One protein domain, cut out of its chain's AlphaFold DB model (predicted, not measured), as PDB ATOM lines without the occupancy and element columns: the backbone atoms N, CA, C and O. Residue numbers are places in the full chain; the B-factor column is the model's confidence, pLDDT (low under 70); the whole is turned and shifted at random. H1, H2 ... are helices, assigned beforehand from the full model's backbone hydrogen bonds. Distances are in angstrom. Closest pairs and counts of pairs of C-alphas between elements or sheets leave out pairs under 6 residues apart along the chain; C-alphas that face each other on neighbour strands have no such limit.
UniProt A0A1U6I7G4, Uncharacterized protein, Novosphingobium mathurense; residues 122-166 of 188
ATOM      1  N   ALA A 122      32.199   7.562  35.022       72.75
ATOM      2  CA  ALA A 122      31.229   6.715  34.337       72.75
ATOM      3  C   ALA A 122      29.984   6.378  35.178       72.75
ATOM      4  O   ALA A 122      28.868   6.475  34.670       72.75
ATOM      5  N   ALA A 123      30.146   6.030  36.458       75.00
ATOM      6  CA  ALA A 123      29.027   5.755  37.356       75.00
ATOM      7  C   ALA A 123      28.172   7.008  37.596       75.00
ATOM      8  O   ALA A 123      26.947   6.950  37.490       75.00
ATOM      9  N   LEU A 124      28.804   8.161  37.841       78.88
ATOM     10  CA  LEU A 124      28.101   9.439  37.984       78.88
ATOM     11  C   LEU A 124      27.349   9.815  36.703       78.88
ATOM     12  O   LEU A 124      26.180  10.191  36.750       78.88
ATOM     13  N   THR A 125      28.001   9.660  35.554       76.56
ATOM     14  CA  THR A 125      27.448   9.951  34.232       76.56
ATOM     15  C   THR A 125      26.276   9.029  33.874       76.56
ATOM     16  O   THR A 125      25.268   9.506  33.357       76.56
ATOM     17  N   SER A 126      26.359   7.738  34.201       75.31
ATOM     18  CA  SER A 126      25.260   6.782  34.019       75.31
ATOM     19  C   SER A 126      24.073   7.108  34.929       75.31
ATOM     20  O   SER A 126      22.939   7.208  34.464       75.31
ATOM     21  N   THR A 127      24.335   7.403  36.206       79.38
ATOM     22  CA  THR A 127      23.289   7.806  37.162       79.38
ATOM     23  C   THR A 127      22.580   9.077  36.696       79.38
ATOM     24  O   THR A 127      21.358   9.175  36.749       79.38
ATOM     25  N   PHE A 128      23.338  10.041  36.172       78.44
ATOM     26  CA  PHE A 128      22.793  11.267  35.606       78.44
ATOM     27  C   PHE A 128      21.916  11.005  34.370       78.44
ATOM     28  O   PHE A 128      20.837  11.584  34.261       78.44
ATOM     29  N   ALA A 129      22.315  10.090  33.481       75.31
ATOM     30  CA  ALA A 129      21.488   9.685  32.344       75.31
ATOM     31  C   ALA A 129      20.170   9.021  32.789       75.31
ATOM     32  O   ALA A 129      19.118   9.342  32.241       75.31
ATOM     33  N   VAL A 130      20.212   8.155  33.809       81.38
ATOM     34  CA  VAL A 130      19.014   7.531  34.403       81.38
ATOM     35  C   VAL A 130      18.090   8.579  35.029       81.38
ATOM     36  O   VAL A 130      16.873   8.497  34.882       81.38
ATOM     37  N   LEU A 131      18.644   9.596  35.696       81.31
ATOM     38  CA  LEU A 131      17.849  10.686  36.266       81.31
ATOM     39  C   LEU A 131      17.147  11.514  35.182       81.31
ATOM     40  O   LEU A 131      15.966  11.818  35.336       81.31
ATOM     41  N   LEU A 132      17.833  11.843  34.085       78.50
ATOM     42  CA  LEU A 132      17.218  12.553  32.957       78.50
ATOM     43  C   LEU A 132      16.079  11.741  32.326       78.50
ATOM     44  O   LEU A 132      14.996  12.283  32.109       78.50
ATOM     45  N   ASP A 133      16.297  10.440  32.127       78.25
ATOM     46  CA  ASP A 133      15.289   9.516  31.597       78.25
ATOM     47  C   ASP A 133      14.069   9.407  32.526       78.25
ATOM     48  O   ASP A 133      12.928   9.531  32.087       78.25
ATOM     49  N   SER A 134      14.294   9.306  33.842       80.50
ATOM     50  CA  SER A 134      13.212   9.243  34.836       80.50
ATOM     51  C   SER A 134      12.336  10.502  34.887       80.50
ATOM     52  O   SER A 134      11.176  10.439  35.291       80.50
ATOM     53  N   LEU A 135      12.884  11.647  34.470       78.44
ATOM     54  CA  LEU A 135      12.174  12.923  34.386       78.44
ATOM     55  C   LEU A 135      11.547  13.154  33.002       78.44
ATOM     56  O   LEU A 135      10.907  14.187  32.799       78.44
ATOM     57  N   GLY A 136      11.720  12.217  32.062       75.94
ATOM     58  CA  GLY A 136      11.260  12.341  30.679       75.94
ATOM     59  C   GLY A 136      11.966  13.458  29.907       75.94
ATOM     60  O   GLY A 136      11.396  13.998  28.962       75.94
ATOM     61  N   ILE A 137      13.168  13.848  30.338       72.69
ATOM     62  CA  ILE A 137      13.921  14.956  29.751       72.69
ATOM     63  C   ILE A 137      14.872  14.387  28.704       72.69
ATOM     64  O   ILE A 137      15.855  13.723  29.041       72.69
ATOM     65  N   ASP A 138      14.621  14.705  27.436       70.31
ATOM     66  CA  ASP A 138      15.575  14.414  26.371       70.31
ATOM     67  C   ASP A 138      16.758  15.409  26.443       70.31
ATOM     68  O   ASP A 138      16.540  16.625  26.348       70.31
ATOM     69  N   PRO A 139      18.013  14.928  26.588       65.00
ATOM     70  CA  PRO A 139      19.199  15.775  26.687       65.00
ATOM     71  C   PRO A 139      19.446  16.697  25.474       65.00
ATOM     72  O   PRO A 139      20.175  17.685  25.600       65.00
ATOM     73  N   TYR A 140      18.859  16.400  24.314       65.06
ATOM     74  CA  TYR A 140      19.081  17.110  23.052       65.06
ATOM     75  C   TYR A 140      17.860  17.904  22.581       65.06
ATOM     76  O   TYR A 140      18.025  18.915  21.880       65.06
ATOM     77  N   GLU A 141      16.654  17.505  22.984       68.12
ATOM     78  CA  GLU A 141      15.411  18.165  22.567       68.12
ATOM     79  C   GLU A 141      14.866  19.157  23.605       68.12
ATOM     80  O   GLU A 141      14.322  20.192  23.216       68.12
ATOM     81  N   ASP A 142      15.067  18.919  24.906       70.50
ATOM     82  CA  ASP A 142      14.495  19.771  25.953       70.50
ATOM     83  C   ASP A 142      15.392  20.991  26.260       70.50
ATOM     84  O   ASP A 142      16.601  20.887  26.501       70.50
ATOM     85  N   GLU A 143      14.802  22.189  26.292       71.81
ATOM     86  CA  GLU A 143      15.508  23.432  26.630       71.81
ATOM     87  C   GLU A 143      16.147  23.396  28.024       71.81
ATOM     88  O   GLU A 143      17.183  24.031  28.254       71.81
ATOM     89  N   ARG A 144      15.550  22.662  28.971       68.25
ATOM     90  CA  ARG A 144      16.089  22.523  30.333       68.25
ATOM     91  C   ARG A 144      17.339  21.658  30.334       68.25
ATOM     92  O   ARG A 144      18.330  22.030  30.961       68.25
ATOM     93  N   ALA A 145      17.314  20.566  29.576       65.44
ATOM     94  CA  ALA A 145      18.483  19.737  29.341       65.44
ATOM     95  C   ALA A 145      19.591  20.517  28.639       65.44
ATOM     96  O   ALA A 145      20.728  20.440  29.082       65.44
ATOM     97  N   ARG A 146      19.279  21.340  27.628       65.62
ATOM     98  CA  ARG A 146      20.274  22.201  26.959       65.62
ATOM     99  C   ARG A 146      20.914  23.221  27.903       65.62
ATOM    100  O   ARG A 146      22.108  23.492  27.797       65.62
ATOM    101  N   LYS A 147      20.156  23.777  28.853       73.06
ATOM    102  CA  LYS A 147      20.713  24.661  29.895       73.06
ATOM    103  C   LYS A 147      21.628  23.899  30.854       73.06
ATOM    104  O   LYS A 147      22.683  24.414  31.215       73.06
ATOM    105  N   LEU A 148      21.270  22.669  31.215       65.75
ATOM    106  CA  LEU A 148      22.093  21.810  32.067       65.75
ATOM    107  C   LEU A 148      23.354  21.304  31.336       65.75
ATOM    108  O   LEU A 148      24.450  21.303  31.890       65.75
ATOM    109  N   ALA A 149      23.214  20.971  30.053       65.44
ATOM    110  CA  ALA A 149      24.270  20.620  29.111       65.44
ATOM    111  C   ALA A 149      25.323  21.723  28.991       65.44
ATOM    112  O   ALA A 149      26.521  21.451  29.005       65.44
ATOM    113  N   ALA A 150      24.869  22.976  28.900       68.19
ATOM    114  CA  ALA A 150      25.739  24.142  28.829       68.19
ATOM    115  C   ALA A 150      26.540  24.349  30.124       68.19
ATOM    116  O   ALA A 150      27.670  24.830  30.071       68.19
ATOM    117  N   GLN A 151      25.978  23.970  31.277       75.56
ATOM    118  CA  GLN A 151      26.662  24.043  32.571       75.56
ATOM    119  C   GLN A 151      27.657  22.891  32.783       75.56
ATOM    120  O   GLN A 151      28.681  23.088  33.436       75.56
ATOM    121  N   PHE A 152      27.403  21.715  32.199       71.19
ATOM    122  CA  PHE A 152      28.237  20.517  32.361       71.19
ATOM    123  C   PHE A 152      28.595  19.853  31.014       71.19
ATOM    124  O   PHE A 152      28.255  18.690  30.778       71.19
ATOM    125  N   PRO A 153      29.338  20.537  30.121       67.62
ATOM    126  CA  PRO A 153      29.576  20.069  28.751       67.62
ATOM    127  C   PRO A 153      30.377  18.760  28.673       67.62
ATOM    128  O   PRO A 153      30.194  17.962  27.754       67.62
ATOM    129  N   ASN A 154      31.245  18.504  29.655       72.44
ATOM    130  CA  ASN A 154      32.059  17.287  29.706       72.44
ATOM    131  C   ASN A 154      31.245  16.052  30.125       72.44
ATOM    132  O   ASN A 154      31.578  14.936  29.726       72.44
ATOM    133  N   ALA A 155      30.162  16.238  30.888       65.25
ATOM    134  CA  ALA A 155      29.318  15.138  31.343       65.25
ATOM    135  C   ALA A 155      28.571  14.501  30.166       65.25
ATOM    136  O   ALA A 155      28.606  13.285  30.020       65.25
ATOM    137  N   LEU A 156      27.995  15.307  29.267       65.06
ATOM    138  CA  LEU A 156      27.282  14.795  28.090       65.06
ATOM    139  C   LEU A 156      28.188  14.077  27.093       65.06
ATOM    140  O   LEU A 156      27.842  12.993  26.633       65.06
ATOM    141  N   ARG A 157      29.380  14.623  26.821       68.50
ATOM    142  CA  ARG A 157      30.377  13.937  25.982       68.50
ATOM    143  C   ARG A 157      30.763  12.576  26.561       68.50
ATOM    144  O   ARG A 157      30.997  11.629  25.819       68.50
ATOM    145  N   SER A 158      30.789  12.471  27.889       66.62
ATOM    146  CA  SER A 158      31.055  11.212  28.583       66.62
ATOM    147  C   SER A 158      29.876  10.233  28.466       66.62
ATOM    148  O   SER A 158      30.115   9.042  28.297       66.62
ATOM    149  N   ILE A 159      28.617  10.704  28.475       65.88
ATOM    150  CA  ILE A 159      27.429   9.860  28.208       65.88
ATOM    151  C   ILE A 159      27.483   9.298  26.786       65.88
ATOM    152  O   ILE A 159      27.238   8.111  26.586       65.88
ATOM    153  N   GLU A 160      27.807  10.135  25.800       67.62
ATOM    154  CA  GLU A 160      27.920   9.718  24.399       67.62
ATOM    155  C   GLU A 160      29.016   8.670  24.215       67.62
ATOM    156  O   GLU A 160      28.771   7.638  23.593       67.62
ATOM    157  N   ALA A 161      30.190   8.892  24.810       68.50
ATOM    158  CA  ALA A 161      31.289   7.935  24.771       68.50
ATOM    159  C   ALA A 161      30.918   6.595  25.435       68.50
ATOM    160  O   ALA A 161      31.241   5.538  24.898       68.50
ATOM    161  N   LEU A 162      30.192   6.622  26.558       64.62
ATOM    162  CA  LEU A 162      29.719   5.409  27.234       64.62
ATOM    163  C   LEU A 162      28.661   4.664  26.411       64.62
ATOM    164  O   LEU A 162      28.772   3.454  26.238       64.62
ATOM    165  N   ARG A 163      27.684   5.372  25.830       64.19
ATOM    166  CA  ARG A 163      26.666   4.768  24.951       64.19
ATOM    167  C   ARG A 163      27.257   4.229  23.648       64.19
ATOM    168  O   ARG A 163      26.752   3.243  23.114       64.19
ATOM    169  N   ALA A 164      28.296   4.873  23.118       65.88
ATOM    170  CA  ALA A 164      29.024   4.391  21.950       65.88
ATOM    171  C   ALA A 164      29.840   3.130  22.285       65.88
ATOM    172  O   ALA A 164      29.782   2.165  21.530       65.88
ATOM    173  N   GLY A 165      30.514   3.099  23.442       58.69
ATOM    174  CA  GLY A 165      31.265   1.933  23.919       58.69
ATOM    175  C   GLY A 165      30.392   0.722  24.276       58.69
ATOM    176  O   GLY A 165      30.759  -0.406  23.968       58.69
ATOM    177  N   GLU A 166      29.199   0.924  24.847       55.41
ATOM    178  CA  GLU A 166      28.241  -0.168  25.120       55.41
ATOM    179  C   GLU A 166      27.647  -0.802  23.852       55.41
ATOM    180  O   GLU A 166      27.170  -1.940  23.891       55.41
TER     181      GLU A 166
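AT A GLANCE: This is residues 122 to 166 of the 188 residues of an uncharacterized protein of Novosphingobium mathurense (UniProt A0A1U6I7G4). Three helices make the sides of a frame with an open middle: H1 and H2 lie across from each other and run opposite ways, H3 crosses at one end of the frame, and the link of residues 135 to 142 closes the other end. H1 packs near its beginning on the middle of H3, at about a right angle, while H2 meets H3 more loosely at a corner. The printed part has 45 residues with three named helices, H1, H2 and H3 in chain order, and no named strand; the class is all helix. The whole is compact, with a radius of gyration of the C-alphas of 9.9 A, and the C-alphas span 27 by 20 by 16 A.

HOW THE PARTS SIT: Begin with the longest helix by residues, H3, residues 153 to 166. Look at Ile 159 in it, and then at Thr 125 in H1, residues 122 to 134: their C-alphas, 6.0 A apart, are the closest of the two helices. H1 and H3 touch, with 9 pairs of C-alphas within 8 A, and their lines stand about perpendicular at 86 degrees. Go back along H3 to Leu 156 and compare it with Ala 149 in H2, residues 143 to 151: these are the closest C-alphas of that pair, 6.6 A apart. H2 and H3 are close but not clearly touching, with 2 pairs of C-alphas within 8 A. Their lines are about perpendicular, at 77 degrees. H1 and H2 are apart, but only just: their closest C-alphas are 8.1 A apart. In the backbones of H1 and H2 every O i to N i+4 pair is within hydrogen-bond range; in H3, 9 of 10 are.

IN THESE COORDINATES: Find C-alpha 153 at (29.576, 20.069, 28.751); from there H3 runs 20.6 A, mainly toward smaller y, to C-alpha 166 at (28.241, -0.168, 25.120). H1 begins at C-alpha 122, at (31.229, 6.715, 34.337), and runs 18.2 A toward smaller x, to Ser 134. H2 starts at C-alpha 143, at (15.508, 23.432, 26.630), and runs toward larger x, 12.7 A to Gln 151.

THE WHOLE: The C-alphas of Glu 143 and Glu 166 are the two farthest apart, at 26.9 A, while those of Ala 122 and Glu 166, the first and last printed, are 11.9 A apart. The printed part has no cut. The link from H1 to H2, 8 residues, is short, and the link from H2 to H3, 1 residue, is tight. In the B-factor column of this predicted model, the mean pLDDT of the printed part is 70.8, and 22 residues are under 70, among them residues 155 to 166; the mean of H3 is 65.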